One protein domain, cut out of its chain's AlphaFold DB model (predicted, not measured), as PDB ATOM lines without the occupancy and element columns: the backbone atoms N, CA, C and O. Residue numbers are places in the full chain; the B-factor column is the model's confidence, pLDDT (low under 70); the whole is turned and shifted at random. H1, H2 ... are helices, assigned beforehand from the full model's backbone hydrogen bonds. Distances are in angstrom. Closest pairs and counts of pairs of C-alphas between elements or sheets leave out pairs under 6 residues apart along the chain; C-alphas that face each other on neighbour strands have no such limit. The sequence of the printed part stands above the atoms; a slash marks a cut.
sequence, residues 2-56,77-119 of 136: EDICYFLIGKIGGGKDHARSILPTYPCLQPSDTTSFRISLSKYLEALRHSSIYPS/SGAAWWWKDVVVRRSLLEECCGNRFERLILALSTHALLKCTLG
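This is residues 2 to 56 and 77 to 119 of the 136 residues of an uncharacterized protein of Postia placenta MAD-698-R-SB12 (UniProt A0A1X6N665). Two long helices, H3 and H6, cross one behind the other without touching, with H1 side by side with H6 and the short H2 set crosswise between H1 and H3. The short H4 and H5 pack on H3 on the side away from H1 and H2. The printed part has 98 residues with six named helices, H1 to H6 in chain order, and no named strand: all helix. It is compact, with a radius of gyration of the C-alphas of 13.0 A and spans of 39 by 29 by 22 A.

H1, residues 2 to 12, begins at C-alpha 2 (176.202, 179.360, 154.615) and is 15.4 A long. H2 is residues 16 to 22. H3, residues 31 to 53, is 32.8 A long. H4 is residues 81 to 85 and H5 residues 90 to 95. H6, residues 98 to 119, is 31.6 A long and ends at C-alpha 119 (196.398, 167.451, 148.438).

H3 is the hub. With residues 40 to 44 alone it only just touches H2, with 3 pairs of C-alphas within 8 A, Ile 22 and Ser 40 closest at 6.7 A; they are about perpendicular, 86 degrees. H3 touches H5 with residues 38 to 42 alone, the closest C-alphas, Ser 42 and Arg 90, 5.5 A apart. It touches H4 with residues 49 to 53 alone, Arg 49 and Trp 83 closest at 5.7 A between C-alphas. H3 and H6 are near each other. H1 touches H6 at a shallow tilt of 31 degrees, the same way; the closest C-alphas, Ile 12 and Ala 112, are 4.9 A apart. H1, H2, H3, H5 and H6 have every O i to N i+4 pair within hydrogen-bond range; H4 has 0 of 1, but 2 of 2 O i to N i+3 pairs.

Residues 57 to 76 are not printed, and C-alphas 56 and 77 stand 9.4 A apart across the cut. Of the links printed whole, none is long. pLDDT is under 70 at residues 56, 77 to 79 and 119.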
ATOM      1  N   GLU A   2     175.056 178.924 153.802       94.56
ATOM      2  CA  GLU A   2     176.202 179.360 154.615       94.56
ATOM      3  C   GLU A   2     177.091 178.204 155.103       94.56
ATOM      4  O   GLU A   2     178.283 178.210 154.804       94.56
ATOM      5  N   ASP A   3     176.515 177.170 155.731       95.44
ATOM      6  CA  ASP A   3     177.272 176.001 156.219       95.44
ATOM      7  C   ASP A   3     178.039 175.281 155.109       95.44
ATOM      8  O   ASP A   3     179.209 174.932 155.267       95.44
ATOM      9  N   ILE A   4     177.384 175.092 153.959       95.44
ATOM     10  CA  ILE A   4     177.967 174.424 152.791       95.44
ATOM     11  C   ILE A   4     179.155 175.242 152.281       95.44
ATOM     12  O   ILE A   4     180.244 174.703 152.103       95.44
ATOM     13  N   CYS A   5     178.979 176.548 152.086       95.88
ATOM     14  CA  CYS A   5     180.041 177.419 151.587       95.88
ATOM     15  C   CYS A   5     181.212 177.528 152.572       95.88
ATOM     16  O   CYS A   5     182.366 177.434 152.152       95.88
ATOM     17  N   TYR A   6     180.931 177.663 153.871       96.81
ATOM     18  CA  TYR A   6     181.959 177.698 154.910       96.81
ATOM     19  C   TYR A   6     182.769 176.393 154.937       96.81
ATOM     20  O   TYR A   6     184.002 176.413 154.931       96.81
ATOM     21  N   PHE A   7     182.084 175.246 154.885       96.00
ATOM     22  CA  PHE A   7     182.719 173.933 154.811       96.00
ATOM     23  C   PHE A   7     183.601 173.781 153.563       96.00
ATOM     24  O   PHE A   7     184.761 173.377 153.679       96.00
ATOM     25  N   LEU A   8     183.084 174.129 152.380       96.12
ATOM     26  CA  LEU A   8     183.805 173.992 151.111       96.12
ATOM     27  C   LEU A   8     185.060 174.868 151.064       96.12
ATOM     28  O   LEU A   8     186.122 174.390 150.667       96.12
ATOM     29  N   ILE A   9     184.978 176.117 151.527       95.31
ATOM     30  CA  ILE A   9     186.144 177.010 151.622       95.31
ATOM     31  C   ILE A   9     187.191 176.434 152.577       95.31
ATOM     32  O   ILE A   9     188.383 176.436 152.265       95.31
ATOM     33  N   GLY A  10     186.749 175.864 153.702       94.12
ATOM     34  CA  GLY A  10     187.643 175.178 154.629       94.12
ATOM     35  C   GLY A  10     188.375 174.004 153.977       94.12
ATOM     36  O   GLY A  10     189.558 173.793 154.235       94.12
ATOM     37  N   LYS A  11     187.717 173.267 153.075       93.19
ATOM     38  CA  LYS A  11     188.359 172.191 152.305       93.19
ATOM     39  C   LYS A  11     189.345 172.706 151.258       93.19
ATOM     40  O   LYS A  11     190.378 172.074 151.058       93.19
ATOM     41  N   ILE A  12     189.074 173.850 150.633       92.38
ATOM     42  CA  ILE A  12     189.954 174.439 149.610       92.38
ATOM     43  C   ILE A  12     191.261 174.963 150.216       92.38
ATOM     44  O   ILE A  12     192.325 174.755 149.631       92.38
ATOM     45  N   GLY A  13     191.194 175.634 151.369       85.62
ATOM     46  CA  GLY A  13     192.363 176.254 152.005       85.62
ATOM     47  C   GLY A  13     192.981 175.485 153.167       85.62
ATOM     48  O   GLY A  13     193.781 176.053 153.903       85.62
ATOM     49  N   GLY A  14     192.626 174.209 153.338       84.62
ATOM     50  CA  GLY A  14     193.320 173.312 154.266       84.62
ATOM     51  C   GLY A  14     192.882 173.390 155.730       84.62
ATOM     52  O   GLY A  14     193.602 172.901 156.592       84.62
ATOM     53  N   GLY A  15     191.712 173.954 156.042       89.38
ATOM     54  CA  GLY A  15     191.167 173.897 157.398       89.38
ATOM     55  C   GLY A  15     190.131 174.965 157.731       89.38
ATOM     56  O   GLY A  15     189.842 175.873 156.951       89.38
ATOM     57  N   LYS A  16     189.577 174.856 158.943       90.44
ATOM     58  CA  LYS A  16     188.580 175.800 159.471       90.44
ATOM     59  C   LYS A  16     189.150 177.208 159.669       90.44
ATOM     60  O   LYS A  16     188.408 178.169 159.494       90.44
ATOM     61  N   ASP A  17     190.441 177.339 159.967       93.00
ATOM     62  CA  ASP A  17     191.077 178.644 160.198       93.00
ATOM     63  C   ASP A  17     191.126 179.495 158.926       93.00
ATOM     64  O   ASP A  17     190.890 180.702 158.975       93.00
ATOM     65  N   HIS A  18     191.330 178.862 157.766       92.88
ATOM     66  CA  HIS A  18     191.241 179.543 156.477       92.88
ATOM     67  C   HIS A  18     189.810 179.993 156.164       92.88
ATOM     68  O   HIS A  18     189.589 181.109 155.705       92.88
ATOM     69  N   ALA A  19     188.816 179.146 156.445       95.19
ATOM     70  CA  ALA A  19     187.419 179.535 156.271       95.19
ATOM     71  C   ALA A  19     187.047 180.717 157.174       95.19
ATOM     72  O   ALA A  19     186.413 181.658 156.708       95.19
ATOM     73  N   ARG A  20     187.502 180.713 158.432       95.50
ATOM     74  CA  ARG A  20     187.270 181.801 159.388       95.50
ATOM     75  C   ARG A  20     187.942 183.109 158.970       95.50
ATOM     76  O   ARG A  20     187.359 184.164 159.190       95.50
ATOM     77  N   SER A  21     189.131 183.070 158.365       95.88
ATOM     78  CA  SER A  21     189.796 184.297 157.899       95.88
ATOM     79  C   SER A  21     189.085 184.943 156.705       95.88
ATOM     80  O   SER A  21     189.104 186.163 156.572       95.88
ATOM     81  N   ILE A  22     188.412 184.147 155.868       95.88
ATOM     82  CA  ILE A  22     187.623 184.641 154.728       95.88
ATOM     83  C   ILE A  22     186.207 185.042 155.155       95.88
ATOM     84  O   ILE A  22     185.663 186.034 154.668       95.88
ATOM     85  N   LEU A  23     185.597 184.267 156.051       96.06
ATOM     86  CA  LEU A  23     184.208 184.399 156.492       96.06
ATOM     87  C   LEU A  23     184.154 184.593 158.019       96.06
ATOM     88  O   LEU A  23     183.654 183.720 158.733       96.06
ATOM     89  N   PRO A  24     184.659 185.726 158.545       95.12
ATOM     90  CA  PRO A  24     184.773 185.947 159.990       95.12
ATOM     91  C   PRO A  24     183.421 186.091 160.698       95.12
ATOM     92  O   PRO A  24     183.346 185.904 161.907       95.12
ATOM     93  N   THR A  25     182.356 186.407 159.959       93.94
ATOM     94  CA  THR A  25     180.992 186.577 160.485       93.94
ATOM     95  C   THR A  25     180.206 185.268 160.584       93.94
ATOM     96  O   THR A  25     179.019 185.302 160.878       93.94
ATOM     97  N   TYR A  26     180.829 184.119 160.306       94.94
ATOM     98  CA  TYR A  26     180.193 182.810 160.452       94.94
ATOM     99  C   TYR A  26     180.386 182.247 161.879       94.94
ATOM    100  O   TYR A  26     181.515 182.264 162.383       94.94
ATOM    101  N   PRO A  27     179.349 181.660 162.509       94.75
ATOM    102  CA  PRO A  27     177.980 181.500 162.007       94.75
ATOM    103  C   PRO A  27     177.199 182.820 162.015       94.75
ATOM    104  O   PRO A  27     177.362 183.627 162.925       94.75
ATOM    105  N   CYS A  28     176.340 183.027 161.013       95.00
ATOM    106  CA  CYS A  28     175.514 184.229 160.936       95.00
ATOM    107  C   CYS A  28     174.382 184.135 161.970       95.00
ATOM    108  O   CYS A  28     173.568 183.214 161.903       95.00
ATOM    109  N   LEU A  29     174.322 185.068 162.924       94.06
ATOM    110  CA  LEU A  29     173.313 185.059 163.997       94.06
ATOM    111  C   LEU A  29     172.174 186.052 163.739       94.06
ATOM    112  O   LEU A  29     171.083 185.911 164.288       94.06
ATOM    113  N   GLN A  30     172.419 187.050 162.891       93.50
ATOM    114  CA  GLN A  30     171.459 188.088 162.514       93.50
ATOM    115  C   GLN A  30     171.515 188.381 161.003       93.50
ATOM    116  O   GLN A  30     172.520 188.099 160.346       93.50
ATOM    117  N   PRO A  31     170.469 189.000 160.419       90.44
ATOM    118  CA  PRO A  31     170.409 189.263 158.974       90.44
ATOM    119  C   PRO A  31     171.574 190.104 158.411       90.44
ATOM    120  O   PRO A  31     171.975 189.947 157.252       90.44
ATOM    121  N   SER A  32     172.141 191.000 159.223       91.75
ATOM    122  CA  SER A  32     173.325 191.797 158.870       91.75
ATOM    123  C   SER A  32     174.584 190.934 158.710       91.75
ATOM    124  O   SER A  32     175.389 191.187 157.807       91.75
ATOM    125  N   ASP A  33     174.724 189.876 159.513       94.75
ATOM    126  CA  ASP A  33     175.820 188.910 159.403       94.75
ATOM    127  C   ASP A  33     175.699 188.119 158.100       94.75
ATOM    128  O   ASP A  33     176.681 188.002 157.370       94.75
ATOM    129  N   THR A  34     174.491 187.664 157.746       94.06
ATOM    130  CA  THR A  34     174.225 186.985 156.464       94.06
ATOM    131  C   THR A  34     174.584 187.878 155.277       94.06
ATOM    132  O   THR A  34     175.181 187.422 154.298       94.06
ATOM    133  N   THR A  35     174.271 189.173 155.354       94.38
ATOM    134  CA  THR A  35     174.643 190.140 154.310       94.38
ATOM    135  C   THR A  35     176.162 190.264 154.187       94.38
ATOM    136  O   THR A  35     176.710 190.171 153.086       94.38
ATOM    137  N   SER A  36     176.854 190.413 155.317       94.94
ATOM    138  CA  SER A  36     178.318 190.512 155.373       94.94
ATOM    139  C   SER A  36     178.996 189.236 154.866       94.94
ATOM    140  O   SER A  36     179.917 189.300 154.051       94.94
ATOM    141  N   PHE A  37     178.476 188.072 155.259       96.38
ATOM    142  CA  PHE A  37     178.919 186.761 154.800       96.38
ATOM    143  C   PHE A  37     178.823 186.645 153.278       96.38
ATOM    144  O   PHE A  37     179.795 186.269 152.626       96.38
ATOM    145  N   ARG A  38     177.678 187.019 152.689       95.44
ATOM    146  CA  ARG A  38     177.459 186.963 151.232       95.44
ATOM    147  C   ARG A  38     178.416 187.874 150.466       95.44
ATOM    148  O   ARG A  38     178.896 187.476 149.407       95.44
ATOM    149  N   ILE A  39     178.726 189.060 150.997       95.56
ATOM    150  CA  ILE A  39     179.694 189.992 150.392       95.56
ATOM    151  C   ILE A  39     181.107 189.399 150.406       95.56
ATOM    152  O   ILE A  39     181.803 189.427 149.388       95.56
ATOM    153  N   SER A  40     181.551 188.867 151.545       96.44
ATOM    154  CA  SER A  40     182.875 188.247 151.654       96.44
ATOM    155  C   SER A  40     182.980 187.002 150.772       96.44
ATOM    156  O   SER A  40     183.960 186.834 150.043       96.44
ATOM    157  N   LEU A  41     181.931 186.178 150.755       96.56
ATOM    158  CA  LEU A  41     181.844 184.996 149.910       96.56
ATOM    159  C   LEU A  41     181.894 185.354 148.419       96.56
ATOM    160  O   LEU A  41     182.651 184.725 147.682       96.56
ATOM    161  N   SER A  42     181.150 186.367 147.957       96.19
ATOM    162  CA  SER A  42     181.173 186.755 146.540       96.19
ATOM    163  C   SER A  42     182.567 187.197 146.103       96.19
ATOM    164  O   SER A  42     183.048 186.742 145.070       96.19
ATOM    165  N   LYS A  43     183.247 188.013 146.921       96.00
ATOM    166  CA  LYS A  43     184.620 188.465 146.647       96.00
ATOM    167  C   LYS A  43     185.597 187.293 146.567       96.00
ATOM    168  O   LYS A  43     186.411 187.229 145.649       96.00
ATOM    169  N   TYR A  44     185.501 186.351 147.505       95.88
ATOM    170  CA  TYR A  44     186.342 185.157 147.496       95.88
ATOM    171  C   TYR A  44     186.111 184.305 146.244       95.88
ATOM    172  O   TYR A  44     187.069 183.907 145.584       95.88
ATOM    173  N   LEU A  45     184.850 184.053 145.881       95.81
ATOM    174  CA  LEU A  45     184.505 183.257 144.703       95.81
ATOM    175  C   LEU A  45     184.936 183.938 143.397       95.81
ATOM    176  O   LEU A  45     185.389 183.256 142.480       95.81
ATOM    177  N   GLU A  46     184.852 185.267 143.313       94.69
ATOM    178  CA  GLU A  46     185.364 186.031 142.171       94.69
ATOM    179  C   GLU A  46     186.885 185.893 142.046       94.69
ATOM    180  O   GLU A  46     187.386 185.612 140.956       94.69
ATOM    181  N   ALA A  47     187.619 186.005 143.156       92.62
ATOM    182  CA  ALA A  47     189.067 185.808 143.179       92.62
ATOM    183  C   ALA A  47     189.466 184.360 142.828       92.62
ATOM    184  O   ALA A  47     190.397 184.131 142.047       92.62
ATOM    185  N   LEU A  48     188.736 183.370 143.350       91.94
ATOM    186  CA  LEU A  48     188.945 181.953 143.049       91.94
ATOM    187  C   LEU A  48     188.698 181.654 141.564       91.94
ATOM    188  O   LEU A  48     189.499 180.981 140.915       91.94
ATOM    189  N   ARG A  49     187.620 182.206 140.999       92.38
ATOM    190  CA  ARG A  49     187.328 182.127 139.565       92.38
ATOM    191  C   ARG A  49     188.434 182.782 138.744       92.38
ATOM    192  O   ARG A  49     188.906 182.187 137.778       92.38
ATOM    193  N   HIS A  50     188.857 183.987 139.120       89.81
ATOM    194  CA  HIS A  50     189.872 184.736 138.384       89.81
ATOM    195  C   HIS A  50     191.210 183.986 138.342       89.81
ATOM    196  O   HIS A  50     191.750 183.776 137.261       89.81
ATOM    197  N   SER A  51     191.684 183.493 139.489       87.62
ATOM    198  CA  SER A  51     192.918 182.692 139.586       87.62
ATOM    199  C   SER A  51     192.849 181.345 138.852       87.62
ATOM    200  O   SER A  51     193.873 180.823 138.405       87.62
ATOM    201  N   SER A  52     191.647 180.785 138.697       87.38
ATOM    202  CA  SER A  52     191.430 179.539 137.961       87.38
ATOM    203  C   SER A  52     191.416 179.742 136.443       87.38
ATOM    204  O   SER A  52     191.966 178.924 135.720       87.38
ATOM    205  N   ILE A  53     190.798 180.821 135.946       88.00
ATOM    206  CA  ILE A  53     190.687 181.095 134.499       88.00
ATOM    207  C   ILE A  53     191.963 181.736 133.952       88.00
ATOM    208  O   ILE A  53     192.365 181.457 132.824       88.00
ATOM    209  N   TYR A  54     192.579 182.600 134.753       83.50
ATOM    210  CA  TYR A  54     193.780 183.340 134.404       83.50
ATOM    211  C   TYR A  54     194.884 182.956 135.388       83.50
ATOM    212  O   TYR A  54     195.135 183.696 136.343       83.50
ATOM    213  N   PRO A  55     195.554 181.804 135.194       73.31
ATOM    214  CA  PRO A  55     196.817 181.556 135.868       73.31
ATOM    215  C   PRO A  55     197.783 182.674 135.482       73.31
ATOM    216  O   PRO A  55     198.357 182.678 134.395       73.31
ATOM    217  N   SER A  56     197.917 183.676 136.347       60.75
ATOM    218  CA  SER A  56     198.900 184.731 136.152       60.75
ATOM    219  C   SER A  56     200.285 184.085 136.114       60.75
ATOM    220  O   SER A  56     200.612 183.270 136.977       60.75
ATOM    221  N   SER A  77     194.972 175.329 138.008       58.56
ATOM    222  CA  SER A  77     194.586 176.376 137.054       58.56
ATOM    223  C   SER A  77     194.367 175.845 135.633       58.56
ATOM    224  O   SER A  77     193.523 176.367 134.917       58.56
ATOM    225  N   GLY A  78     195.058 174.774 135.223       62.97
ATOM    226  CA  GLY A  78     194.775 174.104 133.944       62.97
ATOM    227  C   GLY A  78     193.525 173.215 133.977       62.97
ATOM    228  O   GLY A  78     192.839 173.068 132.969       62.97
ATOM    229  N   ALA A  79     193.206 172.639 135.141       67.69
ATOM    230  CA  ALA A  79     192.114 171.680 135.302       67.69
ATOM    231  C   ALA A  79     190.749 172.332 135.583       67.69
ATOM    232  O   ALA A  79     189.722 171.712 135.324       67.69
ATOM    233  N   ALA A  80     190.706 173.568 136.083       80.88
ATOM    234  CA  ALA A  80     189.478 174.205 136.563       80.88
ATOM    235  C   ALA A  80     188.710 175.003 135.484       80.88
ATOM    236  O   ALA A  80     188.189 176.092 135.737       80.88
ATOM    237  N   TRP A  81     188.621 174.451 134.268       84.38
ATOM    238  CA  TRP A  81     187.981 175.082 133.102       84.38
ATOM    239  C   TRP A  81     186.490 175.395 133.298       84.38
ATOM    240  O   TRP A  81     185.988 176.347 132.700       84.38
ATOM    241  N   TRP A  82     185.806 174.663 134.186       89.19
ATOM    242  CA  TRP A  82     184.387 174.854 134.507       89.19
ATOM    243  C   TRP A  82     184.063 176.249 135.056       89.19
ATOM    244  O   TRP A  82     182.926 176.700 134.960       89.19
ATOM    245  N   TRP A  83     185.047 176.976 135.594       93.31
ATOM    246  CA  TRP A  83     184.850 178.345 136.074       93.31
ATOM    247  C   TRP A  83     184.528 179.352 134.962       93.31
ATOM    248  O   TRP A  83     183.962 180.410 135.253       93.31
ATOM    249  N   LYS A  84     184.852 179.044 133.696       88.75
ATOM    250  CA  LYS A  84     184.562 179.924 132.552       88.75
ATOM    251  C   LYS A  84     183.064 180.202 132.416       88.75
ATOM    252  O   LYS A  84     182.690 181.369 132.281       88.75
ATOM    253  N   ASP A  85     182.242 179.170 132.590       88.56
ATOM    254  CA  ASP A  85     180.785 179.214 132.399       88.56
ATOM    255  C   ASP A  85     180.004 179.542 133.682       88.56
ATOM    256  O   ASP A  85     178.771 179.575 133.691       88.56
ATOM    257  N   VAL A  86     180.711 179.787 134.787       93.25
ATOM    258  CA  VAL A  86     180.111 180.091 136.089       93.25
ATOM    259  C   VAL A  86     180.086 181.597 136.298       93.25
ATOM    260  O   VAL A  86     181.122 182.266 136.301       93.25
ATOM    261  N   VAL A  87     178.887 182.134 136.515       91.81
ATOM    262  CA  VAL A  87     178.687 183.533 136.900       91.81
ATOM    263  C   VAL A  87     178.797 183.637 138.416       91.81
ATOM    264  O   VAL A  87     178.042 182.995 139.141       91.81
ATOM    265  N   VAL A  88     179.709 184.482 138.894       93.31
ATOM    266  CA  VAL A  88     179.807 184.838 140.311       93.31
ATOM    267  C   VAL A  88     179.261 186.250 140.466       93.31
ATOM    268  O   VAL A  88     179.782 187.180 139.862       93.31
ATOM    269  N   ARG A  89     178.164 186.394 141.214       91.19
ATOM    270  CA  ARG A  89     177.559 187.684 141.566       91.19
ATOM    271  C   ARG A  89     176.935 187.589 142.945       91.19
ATOM    272  O   ARG A  89     176.406 186.545 143.315       91.19
ATOM    273  N   ARG A  90     176.927 188.708 143.665       90.38
ATOM    274  CA  ARG A  90     176.290 188.800 144.982       90.38
ATOM    275  C   ARG A  90     174.799 188.454 144.940       90.38
ATOM    276  O   ARG A  90     174.356 187.697 145.794       90.38
ATOM    277  N   SER A  91     174.057 188.924 143.934       92.56
ATOM    278  CA  SER A  91     172.613 188.655 143.817       92.56
ATOM    279  C   SER A  91     172.287 187.156 143.761       92.56
ATOM    280  O   SER A  91     171.334 186.711 144.386       92.56
ATOM    281  N   LEU A  92     173.143 186.344 143.125       93.00
ATOM    282  CA  LEU A  92     172.982 184.882 143.094       93.00
ATOM    283  C   LEU A  92     173.102 184.253 144.488       93.00
ATOM    284  O   LEU A  92     172.399 183.295 144.801       93.00
ATOM    285  N   LEU A  93     173.989 184.788 145.331       93.19
ATOM    286  CA  LEU A  93     174.126 184.364 146.725       93.19
ATOM    287  C   LEU A  93     173.011 184.925 147.614       93.19
ATOM    288  O   LEU A  93     172.806 184.412 148.710       93.19
ATOM    289  N   GLU A  94     172.309 185.971 147.181       91.38
ATOM    290  CA  GLU A  94     171.164 186.510 147.912       91.38
ATOM    291  C   GLU A  94     169.897 185.696 147.674       91.38
ATOM    292  O   GLU A  94     169.213 185.354 148.638       91.38
ATOM    293  N   GLU A  95     169.650 185.337 146.413       91.62
ATOM    294  CA  GLU A  95     168.533 184.496 145.982       91.62
ATOM    295  C   GLU A  95     168.694 183.044 146.457       91.62
ATOM    296  O   GLU A  95     167.712 182.405 146.827       91.62
ATOM    297  N   CYS A  96     169.933 182.525 146.496       90.56
ATOM    298  CA  CYS A  96     170.247 181.155 146.932       90.56
ATOM    299  C   CYS A  96     169.437 180.059 146.205       90.56
ATOM    300  O   CYS A  96     169.223 178.978 146.758       90.56
ATOM    301  N   CYS A  97     168.973 180.315 144.982       93.38
ATOM    302  CA  CYS A  97     168.117 179.396 144.240       93.38
ATOM    303  C   CYS A  97     168.349 179.477 142.724       93.38
ATOM    304  O   CYS A  97     168.990 180.393 142.204       93.38
ATOM    305  N   GLY A  98     167.831 178.476 142.010       95.12
ATOM    306  CA  GLY A  98     167.873 178.406 140.555       95.12
ATOM    307  C   GLY A  98     169.185 177.870 139.975       95.12
ATOM    308  O   GLY A  98     170.223 177.776 140.631       95.12
ATOM    309  N   ASN A  99     169.139 177.562 138.677       95.62
ATOM    310  CA  ASN A  99     170.200 176.840 137.967       95.62
ATOM    311  C   ASN A  99     171.573 177.538 138.054       95.62
ATOM    312  O   ASN A  99     172.609 176.891 138.170       95.62
ATOM    313  N   ARG A 100     171.601 178.879 138.041       94.88
ATOM    314  CA  ARG A 100     172.854 179.648 138.144       94.88
ATOM    315  C   ARG A 100     173.517 179.498 139.514       94.88
ATOM    316  O   ARG A 100     174.736 179.357 139.574       94.88
ATOM    317  N   PHE A 101     172.729 179.513 140.588       95.38
ATOM    318  CA  PHE A 101     173.230 179.282 141.940       95.38
ATOM    319  C   PHE A 101     173.705 177.833 142.107       95.38
ATOM    320  O   PHE A 101     174.808 177.600 142.592       95.38
ATOM    321  N   GLU A 102     172.932 176.860 141.622       95.38
ATOM    322  CA  GLU A 102     173.309 175.442 141.665       95.38
ATOM    323  C   GLU A 102     174.626 175.173 140.927       95.38
ATOM    324  O   GLU A 102     175.520 174.532 141.477       95.38
ATOM    325  N   ARG A 103     174.803 175.736 139.721       96.00
ATOM    326  CA  ARG A 103     176.072 175.661 138.974       96.00
ATOM    327  C   ARG A 103     177.242 176.264 139.747       96.00
ATOM    328  O   ARG A 103     178.338 175.714 139.695       96.00
ATOM    329  N   LEU A 104     177.025 177.370 140.461       95.88
ATOM    330  CA  LEU A 104     178.052 177.999 141.290       95.88
ATOM    331  C   LEU A 104     178.478 177.087 142.450       95.88
ATOM    332  O   LEU A 104     179.674 176.881 142.658       95.88
ATOM    333  N   ILE A 105     177.518 176.511 143.178       96.31
ATOM    334  CA  ILE A 105     177.803 175.586 144.285       96.31
ATOM    335  C   ILE A 105     178.462 174.302 143.774       96.31
ATOM    336  O   ILE A 105     179.409 173.812 144.397       96.31
ATOM    337  N   LEU A 106     178.024 173.782 142.626       96.00
ATOM    338  CA  LEU A 106     178.636 172.620 141.991       96.00
ATOM    339  C   LEU A 106     180.093 172.906 141.611       96.00
ATOM    340  O   LEU A 106     180.978 172.153 142.002       96.00
ATOM    341  N   ALA A 107     180.364 174.030 140.944       95.62
ATOM    342  CA  ALA A 107     181.717 174.447 140.574       95.62
ATOM    343  C   ALA A 107     182.650 174.604 141.783       95.62
ATOM    344  O   ALA A 107     183.806 174.173 141.738       95.62
ATOM    345  N   LEU A 108     182.146 175.191 142.874       95.56
ATOM    346  CA  LEU A 108     182.883 175.315 144.130       95.56
ATOM    347  C   LEU A 108     183.174 173.939 144.747       95.56
ATOM    348  O   LEU A 108     184.298 173.682 145.176       95.56
ATOM    349  N   SER A 109     182.186 173.045 144.745       95.62
ATOM    350  CA  SER A 109     182.316 171.680 145.267       95.62
ATOM    351  C   SER A 109     183.330 170.865 144.467       95.62
ATOM    352  O   SER A 109     184.214 170.240 145.049       95.62
ATOM    353  N   THR A 110     183.274 170.927 143.133       94.75
ATOM    354  CA  THR A 110     184.256 170.291 142.246       94.75
ATOM    355  C   THR A 110     185.661 170.826 142.509       94.75
ATOM    356  O   THR A 110     186.613 170.049 142.574       94.75
ATOM    357  N   HIS A 111     185.805 172.136 142.728       92.56
ATOM    358  CA  HIS A 111     187.097 172.731 143.061       92.56
ATOM    359  C   HIS A 111     187.632 172.248 144.414       92.56
ATOM    360  O   HIS A 111     188.813 171.914 144.521       92.56
ATOM    361  N   ALA A 112     186.771 172.151 145.431       93.12
ATOM    362  CA  ALA A 112     187.134 171.592 146.729       93.12
ATOM    363  C   ALA A 112     187.566 170.122 146.617       93.12
ATOM    364  O   ALA A 112     188.613 169.755 147.146       93.12
ATOM    365  N   LEU A 113     186.822 169.298 145.872       92.19
ATOM    366  CA  LEU A 113     187.172 167.896 145.633       92.19
ATOM    367  C   LEU A 113     188.520 167.759 144.922       92.19
ATOM    368  O   LEU A 113     189.354 166.978 145.368       92.19
ATOM    369  N   LEU A 114     188.769 168.549 143.873       89.12
ATOM    370  CA  LEU A 114     190.049 168.535 143.161       89.12
ATOM    371  C   LEU A 114     191.218 168.922 144.082       89.12
ATOM    372  O   LEU A 114     192.280 168.304 144.040       89.12
ATOM    373  N   LYS A 115     191.029 169.926 144.947       87.06
ATOM    374  CA  LYS A 115     192.024 170.301 145.964       87.06
ATOM    375  C   LYS A 115     192.275 169.165 146.955       87.06
ATOM    376  O   LYS A 115     193.432 168.900 147.273       87.06
ATOM    377  N   CYS A 116     191.232 168.467 147.406       85.19
ATOM    378  CA  CYS A 116     191.374 167.321 148.303       85.19
ATOM    379  C   CYS A 116     192.110 166.149 147.638       85.19
ATOM    380  O   CYS A 116     193.020 165.589 148.246       85.19
ATOM    381  N   THR A 117     191.775 165.795 146.394       85.12
ATOM    382  CA  THR A 117     192.423 164.671 145.698       85.12
ATOM    383  C   THR A 117     193.883 164.960 145.354       85.12
ATOM    384  O   THR A 117     194.724 164.071 145.465       85.12
ATOM    385  N   LEU A 118     194.220 166.206 145.002       78.94
ATOM    386  CA  LEU A 118     195.605 166.614 144.745       78.94
ATOM    387  C   LEU A 118     196.419 166.823 146.033       78.94
ATOM    388  O   LEU A 118     197.625 166.584 146.036       78.94
ATOM    389  N   GLY A 119     195.776 167.250 147.124       64.31
ATOM    390  CA  GLY A 119     196.398 167.451 148.438       64.31
ATOM    391  C   GLY A 119     196.603 166.165 149.250       64.31
ATOM    392  O   GLY A 119     197.463 166.126 150.123       64.31
TER     393      GLY A 119